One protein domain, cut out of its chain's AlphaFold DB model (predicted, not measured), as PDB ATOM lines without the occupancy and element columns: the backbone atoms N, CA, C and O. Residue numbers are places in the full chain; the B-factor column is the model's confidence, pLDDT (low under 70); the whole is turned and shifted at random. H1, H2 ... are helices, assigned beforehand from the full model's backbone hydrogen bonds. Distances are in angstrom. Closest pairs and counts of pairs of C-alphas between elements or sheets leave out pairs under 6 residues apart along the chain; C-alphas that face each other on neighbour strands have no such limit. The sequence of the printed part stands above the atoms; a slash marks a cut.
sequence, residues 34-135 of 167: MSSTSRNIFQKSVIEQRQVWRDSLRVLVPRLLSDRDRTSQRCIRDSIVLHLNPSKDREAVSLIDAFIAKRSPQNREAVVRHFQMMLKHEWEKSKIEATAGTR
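Overview. This is residues 34 to 135 of the 167 residues of an uncharacterized protein of Microbacterium maritypicum MF109 (UniProt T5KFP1). Two long helices, H1 and H4, run side by side in opposite ways and make the length of a rod; two short helices, H2 and H3, form a hairpin that packs on them at one end. There the four make an up-and-down bundle, each helix running against the one before it, while the first residues of H1 and the last of H4 run on past the short pair. The printed part has 102 residues, with four named helices in the order H1, H2, H3, H4 and no named strand: the class is all helix. It is loose, with a radius of gyration of the C-alphas of 16.4 A, and spans 54 by 23 by 22 A.

Arrangement. Begin with H1, residues 34 to 66. H4, residues 105 to 135, touches it at a shallow tilt of 13 degrees, opposite ways; look for their closest C-alphas at Arg 54 and Leu 119, 6.7 A apart. H2, residues 70 to 83, touches residues 53 to 64 of H1 alone, with the C-alphas of Leu 64 and Gln 73 closest at 5.5 A. H3, residues 90 to 101, touches H2, and Val 81 and Val 93 have their closest C-alphas, 6.8 A apart. H3 touches residues 107 to 115 of H4 alone; the C-alphas of Phe 99 and Asn 107 are closest, at 5.1 A. H1 and H3 are near each other, and H2 and H4 are apart. Every O i to N i+4 pair is within hydrogen-bond range in H3, against 28 of 29 in H1, 9 of 10 in H2 and 25 of 27 in H4.

Along the chain. Find C-alpha 34 at (-31.094, -3.676, 47.528); from there H1 runs 48.6 A to C-alpha 66. H4 runs 45.5 A to C-alpha 135 at (-36.016, -9.128, 29.979). H2 measures 20.2 A and H3 16.4 A.

Size, cuts and confidence. The farthest C-alphas, of Met 34 and Ser 104, are 55.0 A apart. The printed part has no cut and no long link. Look for pLDDT under 70 at residues 34 to 39, 41 and 132 to 135.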
ATOM      1  N   MET A  34     -30.784  -2.723  46.461       66.69
ATOM      2  CA  MET A  34     -31.094  -3.676  47.528       66.69
ATOM      3  C   MET A  34     -32.281  -4.586  47.169       66.69
ATOM      4  O   MET A  34     -32.211  -5.804  47.354       66.69
ATOM      5  N   SER A  35     -33.340  -4.026  46.575       58.59
ATOM      6  CA  SER A  35     -34.503  -4.791  46.098       58.59
ATOM      7  C   SER A  35     -34.153  -5.740  44.942       58.59
ATOM      8  O   SER A  35     -34.600  -6.889  44.919       58.59
ATOM      9  N   SER A  36     -33.313  -5.294  44.003       63.09
ATOM     10  CA  SER A  36     -32.834  -6.111  42.880       63.09
ATOM     11  C   SER A  36     -31.965  -7.280  43.359       63.09
ATOM     12  O   SER A  36     -32.216  -8.435  43.010       63.09
ATOM     13  N   THR A  37     -31.000  -7.003  44.238       63.50
ATOM     14  CA  THR A  37     -30.090  -8.011  44.797       63.50
ATOM     15  C   THR A  37     -30.841  -9.069  45.599       63.50
ATOM     16  O   THR A  37     -30.603 -10.259  45.406       63.50
ATOM     17  N   SER A  38     -31.800  -8.671  46.443       54.94
ATOM     18  CA  SER A  38     -32.607  -9.619  47.225       54.94
ATOM     19  C   SER A  38     -33.420 -10.568  46.332       54.94
ATOM     20  O   SER A  38     -33.419 -11.782  46.554       54.94
ATOM     21  N   ARG A  39     -34.041 -10.050  45.262       66.31
ATOM     22  CA  ARG A  39     -34.773 -10.872  44.282       66.31
ATOM     23  C   ARG A  39     -33.855 -11.849  43.552       66.31
ATOM     24  O   ARG A  39     -34.227 -13.009  43.397       66.31
ATOM     25  N   ASN A  40     -32.660 -11.407  43.163       70.00
ATOM     26  CA  ASN A  40     -31.671 -12.263  42.508       70.00
ATOM     27  C   ASN A  40     -31.187 -13.393  43.427       70.00
ATOM     28  O   ASN A  40     -31.106 -14.539  42.986       70.00
ATOM     29  N   ILE A  41     -30.917 -13.105  44.706       67.69
ATOM     30  CA  ILE A  41     -30.508 -14.125  45.688       67.69
ATOM     31  C   ILE A  41     -31.622 -15.160  45.882       67.69
ATOM     32  O   ILE A  41     -31.364 -16.362  45.815       67.69
ATOM     33  N   PHE A  42     -32.868 -14.711  46.057       71.25
ATOM     34  CA  PHE A  42     -34.007 -15.615  46.213       71.25
ATOM     35  C   PHE A  42     -34.193 -16.506  44.978       71.25
ATOM     36  O   PHE A  42     -34.281 -17.726  45.107       71.25
ATOM     37  N   GLN A  43     -34.177 -15.922  43.777       74.25
ATOM     38  CA  GLN A  43     -34.291 -16.679  42.527       74.25
ATOM     39  C   GLN A  43     -33.170 -17.708  42.377       74.25
ATOM     40  O   GLN A  43     -33.448 -18.863  42.057       74.25
ATOM     41  N   LYS A  44     -31.923 -17.322  42.669       78.75
ATOM     42  CA  LYS A  44     -30.779 -18.235  42.623       78.75
ATOM     43  C   LYS A  44     -30.963 -19.407  43.588       78.75
ATOM     44  O   LYS A  44     -30.821 -20.551  43.167       78.75
ATOM     45  N   SER A  45     -31.378 -19.138  44.828       81.06
ATOM     46  CA  SER A  45     -31.620 -20.191  45.824       81.06
ATOM     47  C   SER A  45     -32.712 -21.176  45.387       81.06
ATOM     48  O   SER A  45     -32.547 -22.386  45.520       81.06
ATOM     49  N   VAL A  46     -33.803 -20.688  44.785       81.75
ATOM     50  CA  VAL A  46     -34.885 -21.543  44.275       81.75
ATOM     51  C   VAL A  46     -34.402 -22.393  43.101       81.75
ATOM     52  O   VAL A  46     -34.727 -23.578  43.031       81.75
ATOM     53  N   ILE A  47     -33.616 -21.820  42.187       82.88
ATOM     54  CA  ILE A  47     -33.046 -22.546  41.045       82.88
ATOM     55  C   ILE A  47     -32.092 -23.649  41.525       82.88
ATOM     56  O   ILE A  47     -32.188 -24.778  41.040       82.88
ATOM     57  N   GLU A  48     -31.227 -23.352  42.498       85.94
ATOM     58  CA  GLU A  48     -30.311 -24.323  43.108       85.94
ATOM     59  C   GLU A  48     -31.079 -25.470  43.779       85.94
ATOM     60  O   GLU A  48     -30.825 -26.637  43.482       85.94
ATOM     61  N   GLN A  49     -32.090 -25.165  44.599       88.06
ATOM     62  CA  GLN A  49     -32.929 -26.188  45.237       88.06
ATOM     63  C   GLN A  49     -33.662 -27.060  44.207       88.06
ATOM     64  O   GLN A  49     -33.720 -28.281  44.348       88.06
ATOM     65  N   ARG A  50     -34.169 -26.473  43.113       89.06
ATOM     66  CA  ARG A  50     -34.787 -27.240  42.017       89.06
ATOM     67  C   ARG A  50     -33.783 -28.113  41.269       89.06
ATOM     68  O   ARG A  50     -34.154 -29.180  40.779       89.06
ATOM     69  N   GLN A  51     -32.529 -27.688  41.154       90.06
ATOM     70  CA  GLN A  51     -31.476 -28.522  40.582       90.06
ATOM     71  C   GLN A  51     -31.182 -29.729  41.474       90.06
ATOM     72  O   GLN A  51     -31.236 -30.855  40.980       90.06
ATOM     73  N   VAL A  52     -30.992 -29.506  42.778       92.31
ATOM     74  CA  VAL A  52     -30.804 -30.576  43.773       92.31
ATOM     75  C   VAL A  52     -31.972 -31.562  43.746       92.31
ATOM     76  O   VAL A  52     -31.760 -32.774  43.728       92.31
ATOM     77  N   TRP A  53     -33.205 -31.058  43.669       94.19
ATOM     78  CA  TRP A  53     -34.406 -31.881  43.535       94.19
ATOM     79  C   TRP A  53     -34.368 -32.783  42.289       94.19
ATOM     80  O   TRP A  53     -34.549 -33.997  42.404       94.19
ATOM     81  N   ARG A  54     -34.066 -32.233  41.101       94.06
ATOM     82  CA  ARG A  54     -33.967 -33.029  39.859       94.06
ATOM     83  C   ARG A  54     -32.881 -34.091  39.943       94.06
ATOM     84  O   ARG A  54     -33.103 -35.221  39.510       94.06
ATOM     85  N   ASP A  55     -31.712 -33.724  40.453       95.00
ATOM     86  CA  ASP A  55     -30.568 -34.630  40.521       95.00
ATOM     87  C   ASP A  55     -30.828 -35.760  41.524       95.00
ATOM     88  O   ASP A  55     -30.550 -36.922  41.227       95.00
ATOM     89  N   SER A  56     -31.510 -35.461  42.631       96.19
ATOM     90  CA  SER A  56     -31.991 -36.471  43.580       96.19
ATOM     91  C   SER A  56     -32.960 -37.454  42.916       96.19
ATOM     92  O   SER A  56     -32.773 -38.666  43.019       96.19
ATOM     93  N   LEU A  57     -33.950 -36.972  42.154       96.69
ATOM     94  CA  LEU A  57     -34.885 -37.851  41.437       96.69
ATOM     95  C   LEU A  57     -34.198 -38.699  40.355       96.69
ATOM     96  O   LEU A  57     -34.526 -39.878  40.203       96.69
ATOM     97  N   ARG A  58     -33.213 -38.142  39.639       96.50
ATOM     98  CA  ARG A  58     -32.411 -38.875  38.641       96.50
ATOM     99  C   ARG A  58     -31.591 -40.009  39.246       96.50
ATOM    100  O   ARG A  58     -31.288 -40.959  38.533       96.50
ATOM    101  N   VAL A  59     -31.249 -39.928  40.529       97.38
ATOM    102  CA  VAL A  59     -30.552 -41.000  41.253       97.38
ATOM    103  C   VAL A  59     -31.548 -41.992  41.856       97.38
ATOM    104  O   VAL A  59     -31.404 -43.203  41.687       97.38
ATOM    105  N   LEU A  60     -32.574 -41.494  42.546       97.56
ATOM    106  CA  LEU A  60     -33.503 -42.325  43.312       97.56
ATOM    107  C   LEU A  60     -34.407 -43.181  42.420       97.56
ATOM    108  O   LEU A  60     -34.603 -44.358  42.718       97.56
ATOM    109  N   VAL A  61     -34.932 -42.639  41.315       97.19
ATOM    110  CA  VAL A  61     -35.876 -43.374  40.454       97.19
ATOM    111  C   VAL A  61     -35.212 -44.582  39.783       97.19
ATOM    112  O   VAL A  61     -35.741 -45.686  39.908       97.19
ATOM    113  N   PRO A  62     -34.037 -44.473  39.130       97.25
ATOM    114  CA  PRO A  62     -33.360 -45.652  38.595       97.25
ATOM    115  C   PRO A  62     -32.994 -46.668  39.676       97.25
ATOM    116  O   PRO A  62     -33.123 -47.867  39.432       97.25
ATOM    117  N   ARG A  63     -32.590 -46.200  40.868       97.25
ATOM    118  CA  ARG A  63     -32.276 -47.066  42.011       97.25
ATOM    119  C   ARG A  63     -33.500 -47.856  42.469       97.25
ATOM    120  O   ARG A  63     -33.403 -49.065  42.626       97.25
ATOM    121  N   LEU A  64     -34.662 -47.214  42.589       97.44
ATOM    122  CA  LEU A  64     -35.934 -47.881  42.888       97.44
ATOM    123  C   LEU A  64     -36.234 -48.995  41.871       97.44
ATOM    124  O   LEU A  64     -36.629 -50.103  42.235       97.44
ATOM    125  N   LEU A  65     -36.051 -48.693  40.583       96.31
ATOM    126  CA  LEU A  65     -36.389 -49.602  39.489       96.31
ATOM    127  C   LEU A  65     -35.405 -50.771  39.337       96.31
ATOM    128  O   LEU A  65     -35.784 -51.812  38.782       96.31
ATOM    129  N   SER A  66     -34.155 -50.615  39.779       95.94
ATOM    130  CA  SER A  66     -33.117 -51.649  39.713       95.94
ATOM    131  C   SER A  66     -33.089 -52.534  40.957       95.94
ATOM    132  O   SER A  66     -32.859 -53.738  40.824       95.94
ATOM    133  N   ASP A  67     -33.406 -51.983  42.129       95.19
ATOM    134  CA  ASP A  67     -33.400 -52.713  43.397       95.19
ATOM    135  C   ASP A  67     -34.367 -53.903  43.361       95.19
ATOM    136  O   ASP A  67     -35.400 -53.851  42.689       95.19
ATOM    137  N   ARG A  68     -34.020 -55.004  44.028       91.75
ATOM    138  CA  ARG A  68     -34.812 -56.241  44.116       91.75
ATOM    139  C   ARG A  68     -35.383 -56.479  45.506       91.75
ATOM    140  O   ARG A  68     -36.368 -57.209  45.606       91.75
ATOM    141  N   ASP A  69     -34.803 -55.873  46.537       94.75
ATOM    142  CA  ASP A  69     -35.315 -56.002  47.892       94.75
ATOM    143  C   ASP A  69     -36.519 -55.075  48.098       94.75
ATOM    144  O   ASP A  69     -36.453 -53.866  47.873       94.75
ATOM    145  N   ARG A  70     -37.642 -55.646  48.546       91.12
ATOM    146  CA  ARG A  70     -38.882 -54.890  48.765       91.12
ATOM    147  C   ARG A  70     -38.750 -53.882  49.901       91.12
ATOM    148  O   ARG A  70     -39.395 -52.837  49.842       91.12
ATOM    149  N   THR A  71     -37.949 -54.181  50.920       93.81
ATOM    150  CA  THR A  71     -37.750 -53.269  52.053       93.81
ATOM    151  C   THR A  71     -36.955 -52.049  51.604       93.81
ATOM    152  O   THR A  71     -37.417 -50.922  51.764       93.81
ATOM    153  N   SER A  72     -35.828 -52.269  50.926       95.25
ATOM    154  CA  SER A  72     -35.023 -51.215  50.308       95.25
ATOM    155  C   SER A  72     -35.833 -50.380  49.309       95.25
ATOM    156  O   SER A  72     -35.802 -49.150  49.361       95.25
ATOM    157  N   GLN A  73     -36.655 -51.012  48.463       95.31
ATOM    158  CA  GLN A  73     -37.551 -50.292  47.551       95.31
ATOM    159  C   GLN A  73     -38.526 -49.362  48.276       95.31
ATOM    160  O   GLN A  73     -38.744 -48.247  47.810       95.31
ATOM    161  N   ARG A  74     -39.098 -49.785  49.411       95.19
ATOM    162  CA  ARG A  74     -39.977 -48.925  50.217       95.19
ATOM    163  C   ARG A  74     -39.217 -47.734  50.797       95.19
ATOM    164  O   ARG A  74     -39.691 -46.613  50.668       95.19
ATOM    165  N   CYS A  75     -38.004 -47.941  51.306       96.94
ATOM    166  CA  CYS A  75     -37.153 -46.844  51.778       96.94
ATOM    167  C   CYS A  75     -36.833 -45.834  50.660       96.94
ATOM    168  O   CYS A  75     -36.887 -44.619  50.869       96.94
ATOM    169  N   ILE A  76     -36.526 -46.321  49.452       97.50
ATOM    170  CA  ILE A  76     -36.275 -45.460  48.288       97.50
ATOM    171  C   ILE A  76     -37.559 -44.736  47.874       97.50
ATOM    172  O   ILE A  76     -37.520 -43.546  47.572       97.50
ATOM    173  N   ARG A  77     -38.703 -45.427  47.887       96.50
ATOM    174  CA  ARG A  77     -40.018 -44.842  47.606       96.50
ATOM    175  C   ARG A  77     -40.330 -43.703  48.561       96.50
ATOM    176  O   ARG A  77     -40.678 -42.627  48.095       96.50
ATOM    177  N   ASP A  78     -40.153 -43.899  49.861       96.75
ATOM    178  CA  ASP A  78     -40.405 -42.850  50.850       96.75
ATOM    179  C   ASP A  78     -39.443 -41.673  50.667       96.75
ATOM    180  O   ASP A  78     -39.864 -40.519  50.706       96.75
ATOM    181  N   SER A  79     -38.183 -41.954  50.318       96.94
ATOM    182  CA  SER A  79     -37.220 -40.915  49.938       96.94
ATOM    183  C   SER A  79     -37.690 -40.115  48.719       96.94
ATOM    184  O   SER A  79     -37.586 -38.892  48.722       96.94
ATOM    185  N   ILE A  80     -38.234 -40.765  47.684       96.75
ATOM    186  CA  ILE A  80     -38.799 -40.078  46.510       96.75
ATOM    187  C   ILE A  80     -40.009 -39.237  46.921       96.75
ATOM    188  O   ILE A  80     -40.087 -38.073  46.540       96.75
ATOM    189  N   VAL A  81     -40.926 -39.784  47.721       95.38
ATOM    190  CA  VAL A  81     -42.149 -39.084  48.142       95.38
ATOM    191  C   VAL A  81     -41.848 -37.814  48.933       95.38
ATOM    192  O   VAL A  81     -42.534 -36.818  48.727       95.38
ATOM    193  N   LEU A  82     -40.794 -37.794  49.753       94.38
ATOM    194  CA  LEU A  82     -40.352 -36.582  50.456       94.38
ATOM    195  C   LEU A  82     -39.908 -35.450  49.514       94.38
ATOM    196  O   LEU A  82     -39.945 -34.285  49.901       94.38
ATOM    197  N   HIS A  83     -39.509 -35.775  48.284       92.94
ATOM    198  CA  HIS A  83     -39.162 -34.790  47.258       92.94
ATOM    199  C   HIS A  83     -40.366 -34.368  46.405       92.94
ATOM    200  O   HIS A  83     -40.262 -33.413  45.638       92.94
ATOM    201  N   LEU A  84     -41.492 -35.074  46.487       93.12
ATOM    202  CA  LEU A  84     -42.670 -34.817  45.664       93.12
ATOM    203  C   LEU A  84     -43.663 -33.893  46.370       93.12
ATOM    204  O   LEU A  84     -43.770 -33.855  47.595       93.12
ATOM    205  N   ASN A  85     -44.443 -33.157  45.582       88.88
ATOM    206  CA  ASN A  85     -45.531 -32.351  46.099       88.88
ATOM    207  C   ASN A  85     -46.784 -33.227  46.314       88.88
ATOM    208  O   ASN A  85     -47.374 -33.701  45.338       88.88
ATOM    209  N   PRO A  86     -47.287 -33.369  47.554       82.75
ATOM    210  CA  PRO A  86     -48.400 -34.271  47.871       82.75
ATOM    211  C   PRO A  86     -49.736 -33.897  47.202       82.75
ATOM    212  O   PRO A  86     -50.658 -34.714  47.137       82.75
ATOM    213  N   SER A  87     -49.873 -32.659  46.720       84.31
ATOM    214  CA  SER A  87     -51.070 -32.194  46.006       84.31
ATOM    215  C   SER A  87     -50.998 -32.402  44.494       84.31
ATOM    216  O   SER A  87     -52.033 -32.628  43.874       84.31
ATOM    217  N   LYS A  88     -49.799 -32.346  43.904       87.94
ATOM    218  CA  LYS A  88     -49.614 -32.355  42.444       87.94
ATOM    219  C   LYS A  88     -49.113 -33.690  41.909       87.94
ATOM    220  O   LYS A  88     -49.507 -34.088  40.823       87.94
ATOM    221  N   ASP A  89     -48.326 -34.410  42.700       93.81
ATOM    222  CA  ASP A  89     -47.553 -35.558  42.221       93.81
ATOM    223  C   ASP A  89     -48.122 -36.897  42.719       93.81
ATOM    224  O   ASP A  89     -47.420 -37.905  42.785       93.81
ATOM    225  N   ARG A  90     -49.415 -36.934  43.073       93.56
ATOM    226  CA  ARG A  90     -50.088 -38.153  43.563       93.56
ATOM    227  C   ARG A  90     -50.020 -39.307  42.565       93.56
ATOM    228  O   ARG A  90     -49.901 -40.459  42.970       93.56
ATOM    229  N   GLU A  91     -50.079 -38.999  41.273       95.50
ATOM    230  CA  GLU A  91     -49.962 -39.996  40.210       95.50
ATOM    231  C   GLU A  91     -48.587 -40.675  40.226       95.50
ATOM    232  O   GLU A  91     -48.515 -41.902  40.172       95.50
ATOM    233  N   ALA A  92     -47.502 -39.913  40.403       95.69
ATOM    234  CA  ALA A  92     -46.150 -40.462  40.505       95.69
ATOM    235  C   ALA A  92     -46.039 -41.472  41.656       95.69
ATOM    236  O   ALA A  92     -45.475 -42.555  41.488       95.69
ATOM    237  N   VAL A  93     -46.630 -41.139  42.808       96.00
ATOM    238  CA  VAL A  93     -46.681 -42.025  43.978       96.00
ATOM    239  C   VAL A  93     -47.463 -43.300  43.667       96.00
ATOM    240  O   VAL A  93     -46.963 -44.397  43.901       96.00
ATOM    241  N   SER A  94     -48.647 -43.172  43.062       96.44
ATOM    242  CA  SER A  94     -49.473 -44.319  42.670       96.44
ATOM    243  C   SER A  94     -48.759 -45.251  41.686       96.44
ATOM    244  O   SER A  94     -48.882 -46.470  41.793       96.44
ATOM    245  N   LEU A  95     -48.013 -44.701  40.724       97.44
ATOM    246  CA  LEU A  95     -47.248 -45.486  39.752       97.44
ATOM    247  C   LEU A  95     -46.093 -46.242  40.415       97.44
ATOM    248  O   LEU A  95     -45.857 -47.410  40.100       97.44
ATOM    249  N   ILE A  96     -45.395 -45.599  41.356       97.06
ATOM    250  CA  ILE A  96     -44.356 -46.250  42.158       97.06
ATOM    251  C   ILE A  96     -44.957 -47.388  42.990       97.06
ATOM    252  O   ILE A  96     -44.431 -48.502  42.974       97.06
ATOM    253  N   ASP A  97     -46.069 -47.136  43.677       96.50
ATOM    254  CA  ASP A  97     -46.722 -48.133  44.526       96.50
ATOM    255  C   ASP A  97     -47.211 -49.331  43.688       96.50
ATOM    256  O   ASP A  97     -47.003 -50.486  44.071       96.50
ATOM    257  N   ALA A  98     -47.745 -49.083  42.485       96.88
ATOM    258  CA  ALA A  98     -48.106 -50.129  41.527       96.88
ATOM    259  C   ALA A  98     -46.890 -50.951  41.057       96.88
ATOM    260  O   ALA A  98     -46.976 -52.178  40.943       96.88
ATOM    261  N   PHE A  99     -45.746 -50.304  40.816       96.69
ATOM    262  CA  PHE A  99     -44.500 -50.984  40.459       96.69
ATOM    263  C   PHE A  99     -43.966 -51.872  41.594       96.69
ATOM    264  O   PHE A  99     -43.571 -53.012  41.338       96.69
ATOM    265  N   ILE A 100     -43.988 -51.390  42.842       95.50
ATOM    266  CA  ILE A 100     -43.545 -52.159  44.019       95.50
ATOM    267  C   ILE A 100     -44.478 -53.349  44.276       95.50
ATOM    268  O   ILE A 100     -44.014 -54.454  44.575       95.50
ATOM    269  N   ALA A 101     -45.792 -53.146  44.134       95.38
ATOM    270  CA  ALA A 101     -46.780 -54.209  44.286       95.38
ATOM    271  C   ALA A 101     -46.606 -55.298  43.215       95.38
ATOM    272  O   ALA A 101     -46.605 -56.492  43.531       95.38
ATOM    273  N   LYS A 102     -46.414 -54.894  41.951       95.56
ATOM    274  CA  LYS A 102     -46.238 -55.803  40.815       95.56
ATOM    275  C   LYS A 102     -45.134 -55.309  39.885       95.56
ATOM    276  O   LYS A 102     -45.321 -54.385  39.093       95.56
ATOM    277  N   ARG A 103     -44.001 -56.014  39.904       93.19
ATOM    278  CA  ARG A 103     -42.869 -55.728  39.021       93.19
ATOM    279  C   ARG A 103     -43.141 -56.259  37.613       93.19
ATOM    280  O   ARG A 103     -42.844 -57.410  37.309       93.19
ATOM    281  N   SER A 104     -43.706 -55.418  36.755       95.06
ATOM    282  CA  SER A 104     -43.902 -55.704  35.331       95.06
ATOM    283  C   SER A 104     -43.133 -54.706  34.457       95.06
ATOM    284  O   SER A 104     -42.878 -53.578  34.895       95.06
ATOM    285  N   PRO A 105     -42.769 -55.082  33.216       95.88
ATOM    286  CA  PRO A 105     -42.205 -54.143  32.246       95.88
ATOM    287  C   PRO A 105     -43.097 -52.914  32.031       95.88
ATOM    288  O   PRO A 105     -42.589 -51.800  31.971       95.88
ATOM    289  N   GLN A 106     -44.418 -53.103  32.016       97.19
ATOM    290  CA  GLN A 106     -45.399 -52.033  31.831       97.19
ATOM    291  C   GLN A 106     -45.379 -51.034  32.995       97.19
ATOM    292  O   GLN A 106     -45.321 -49.829  32.768       97.19
ATOM    293  N   ASN A 107     -45.359 -51.515  34.244       96.50
ATOM    294  CA  ASN A 107     -45.306 -50.639  35.419       96.50
ATOM    295  C   ASN A 107     -43.972 -49.891  35.489       96.50
ATOM    296  O   ASN A 107     -43.936 -48.707  35.818       96.50
ATOM    297  N   ARG A 108     -42.872 -50.566  35.132       97.12
ATOM    298  CA  ARG A 108     -41.555 -49.930  35.028       97.12
ATOM    299  C   ARG A 108     -41.568 -48.801  34.001       97.12
ATOM    300  O   ARG A 108     -41.090 -47.711  34.300       97.12
ATOM    301  N   GLU A 109     -42.094 -49.058  32.806       97.75
ATOM    302  CA  GLU A 109     -42.171 -48.056  31.744       97.75
ATOM    303  C   GLU A 109     -43.053 -46.871  32.151       97.75
ATOM    304  O   GLU A 109     -42.662 -45.726  31.933       97.75
ATOM    305  N   ALA A 110     -44.191 -47.127  32.803       97.62
ATOM    306  CA  ALA A 110     -45.083 -46.076  33.284       97.62
ATOM    307  C   ALA A 110     -44.383 -45.134  34.278       97.62
ATOM    308  O   ALA A 110     -44.446 -43.915  34.110       97.62
ATOM    309  N   VAL A 111     -43.640 -45.681  35.251       97.69
ATOM    310  CA  VAL A 111     -42.827 -44.883  36.186       97.69
ATOM    311  C   VAL A 111     -41.785 -44.060  35.425       97.69
ATOM    312  O   VAL A 111     -41.710 -42.846  35.606       97.69
ATOM    313  N   VAL A 112     -41.005 -44.687  34.538       97.75
ATOM    314  CA  VAL A 112     -39.961 -43.988  33.764       97.75
ATOM    315  C   VAL A 112     -40.553 -42.842  32.946       97.75
ATOM    316  O   VAL A 112     -40.057 -41.719  33.021       97.75
ATOM    317  N   ARG A 113     -41.625 -43.106  32.196       97.62
ATOM    318  CA  ARG A 113     -42.279 -42.118  31.335       97.62
ATOM    319  C   ARG A 113     -42.804 -40.941  32.151       97.62
ATOM    320  O   ARG A 113     -42.574 -39.795  31.774       97.62
ATOM    321  N   HIS A 114     -43.463 -41.209  33.277       97.44
ATOM    322  CA  HIS A 114     -44.011 -40.162  34.134       97.44
ATOM    323  C   HIS A 114     -42.907 -39.247  34.687       97.44
ATOM    324  O   HIS A 114     -42.975 -38.027  34.526       97.44
ATOM    325  N   PHE A 115     -41.829 -39.814  35.241       96.62
ATOM    326  CA  PHE A 115     -40.710 -39.014  35.751       96.62
ATOM    327  C   PHE A 115     -39.938 -38.281  34.645       96.62
ATOM    328  O   PHE A 115     -39.500 -37.153  34.858       96.62
ATOM    329  N   GLN A 116     -39.805 -38.857  33.446       96.19
ATOM    330  CA  GLN A 116     -39.229 -38.150  32.297       96.19
ATOM    331  C   GLN A 116     -40.055 -36.919  31.917       96.19
ATOM    332  O   GLN A 116     -39.492 -35.842  31.721       96.19
ATOM    333  N   MET A 117     -41.382 -37.060  31.843       96.06
ATOM    334  CA  MET A 117     -42.276 -35.936  31.563       96.06
ATOM    335  C   MET A 117     -42.184 -34.873  32.658       96.06
ATOM    336  O   MET A 117     -42.035 -33.696  32.337       96.06
ATOM    337  N   MET A 118     -42.212 -35.270  33.929       94.25
ATOM    338  CA  MET A 118     -42.099 -34.355  35.068       94.25
ATOM    339  C   MET A 118     -40.790 -33.552  35.029       94.25
ATOM    340  O   MET A 118     -40.805 -32.322  35.094       94.25
ATOM    341  N   LEU A 119     -39.653 -34.229  34.838       94.00
ATOM    342  CA  LEU A 119     -38.342 -33.581  34.756       94.00
ATOM    343  C   LEU A 119     -38.218 -32.668  33.527       94.00
ATOM    344  O   LEU A 119     -37.576 -31.619  33.612       94.00
ATOM    345  N   LYS A 120     -38.838 -33.037  32.397       93.75
ATOM    346  CA  LYS A 120     -38.881 -32.199  31.191       93.75
ATOM    347  C   LYS A 120     -39.677 -30.912  31.424       93.75
ATOM    348  O   LYS A 120     -39.173 -29.838  31.107       93.75
ATOM    349  N   HIS A 121     -40.868 -30.999  32.017       91.31
ATOM    350  CA  HIS A 121     -41.685 -29.817  32.319       91.31
ATOM    351  C   HIS A 121     -40.969 -28.864  33.285       91.31
ATOM    352  O   HIS A 121     -40.943 -27.654  33.065       91.31
ATOM    353  N   GLU A 122     -40.327 -29.392  34.329       90.25
ATOM    354  CA  GLU A 122     -39.570 -28.558  35.269       90.25
ATOM    355  C   GLU A 122     -38.333 -27.912  34.629       90.25
ATOM    356  O   GLU A 122     -37.979 -26.775  34.958       90.25
ATOM    357  N   TRP A 123     -37.691 -28.587  33.672       88.31
ATOM    358  CA  TRP A 123     -36.635 -27.985  32.857       88.31
ATOM    359  C   TRP A 123     -37.156 -26.819  32.007       88.31
ATOM    360  O   TRP A 123     -36.574 -25.733  32.025       88.31
ATOM    361  N   GLU A 124     -38.269 -27.012  31.299       89.06
ATOM    362  CA  GLU A 124     -38.888 -25.973  30.469       89.06
ATOM    363  C   GLU A 124     -39.301 -24.755  31.304       89.06
ATOM    364  O   GLU A 124     -38.984 -23.618  30.947       89.06
ATOM    365  N   LYS A 125     -39.906 -24.986  32.471       86.25
ATOM    366  CA  LYS A 125     -40.246 -23.932  33.430       86.25
ATOM    367  C   LYS A 125     -39.011 -23.177  33.919       86.25
ATOM    368  O   LYS A 125     -39.010 -21.949  33.917       86.25
ATOM    369  N   SER A 126     -37.944 -23.895  34.275       83.88
ATOM    370  CA  SER A 126     -36.679 -23.280  34.704       83.88
ATOM    371  C   SER A 126     -36.076 -22.401  33.599       83.88
ATOM    372  O   SER A 126     -35.574 -21.313  33.874       83.88
ATOM    373  N   LYS A 127     -36.172 -22.826  32.330       81.69
ATOM    374  CA  LYS A 127     -35.722 -22.037  31.173       81.69
ATOM    375  C   LYS A 127     -36.534 -20.749  31.003       81.69
ATOM    376  O   LYS A 127     -35.957 -19.694  30.734       81.69
ATOM    377  N   ILE A 128     -37.857 -20.826  31.156       81.81
ATOM    378  CA  ILE A 128     -38.749 -19.660  31.084       81.81
ATOM    379  C   ILE A 128     -38.427 -18.679  32.214       81.81
ATOM    380  O   ILE A 128     -38.271 -17.490  31.957       81.81
ATOM    381  N   GLU A 129     -38.264 -19.161  33.446       74.94
ATOM    382  CA  GLU A 129     -37.917 -18.315  34.594       74.94
ATOM    383  C   GLU A 129     -36.559 -17.620  34.397       74.94
ATOM    384  O   GLU A 129     -36.452 -16.408  34.594       74.94
ATOM    385  N   ALA A 130     -35.549 -18.351  33.907       74.81
ATOM    386  CA  ALA A 130     -34.229 -17.797  33.610       74.81
ATOM    387  C   ALA A 130     -34.258 -16.725  32.502       74.81
ATOM    388  O   ALA A 130     -33.520 -15.746  32.566       74.81
ATOM    389  N   THR A 131     -35.124 -16.877  31.493       72.19
ATOM    390  CA  THR A 131     -35.251 -15.911  30.381       72.19
ATOM    391  C   THR A 131     -36.213 -14.756  30.669       72.19
ATOM    392  O   THR A 131     -36.099 -13.689  30.064       72.19
ATOM    393  N   ALA A 132     -37.165 -14.925  31.588       64.69
ATOM    394  CA  ALA A 132     -38.069 -13.862  32.017       64.69
ATOM    395  C   ALA A 132     -37.378 -12.858  32.956       64.69
ATOM    396  O   ALA A 132     -37.662 -11.661  32.883       64.69
ATOM    397  N   GLY A 133     -36.445 -13.327  33.796       60.25
ATOM    398  CA  GLY A 133     -35.671 -12.478  34.707       60.25
ATOM    399  C   GLY A 133     -34.799 -11.439  33.991       60.25
ATOM    400  O   GLY A 133     -34.749 -10.286  34.416       60.25
ATOM    401  N   THR A 134     -34.190 -11.805  32.859       56.00
ATOM    402  CA  THR A 134     -33.312 -10.912  32.081       56.00
ATOM    403  C   THR A 134     -34.095  -9.793  31.393       56.00
ATOM    404  O   THR A 134     -33.794  -8.615  31.571       56.00
ATOM    405  N   ARG A 135     -35.207 -10.119  30.721       56.06
ATOM    406  CA  ARG A 135     -36.016  -9.128  29.979       56.06
ATOM    407  C   ARG A 135     -36.611  -8.018  30.849       56.06
ATOM    408  O   ARG A 135     -36.800  -6.901  30.370       56.06
TER     409      ARG A 135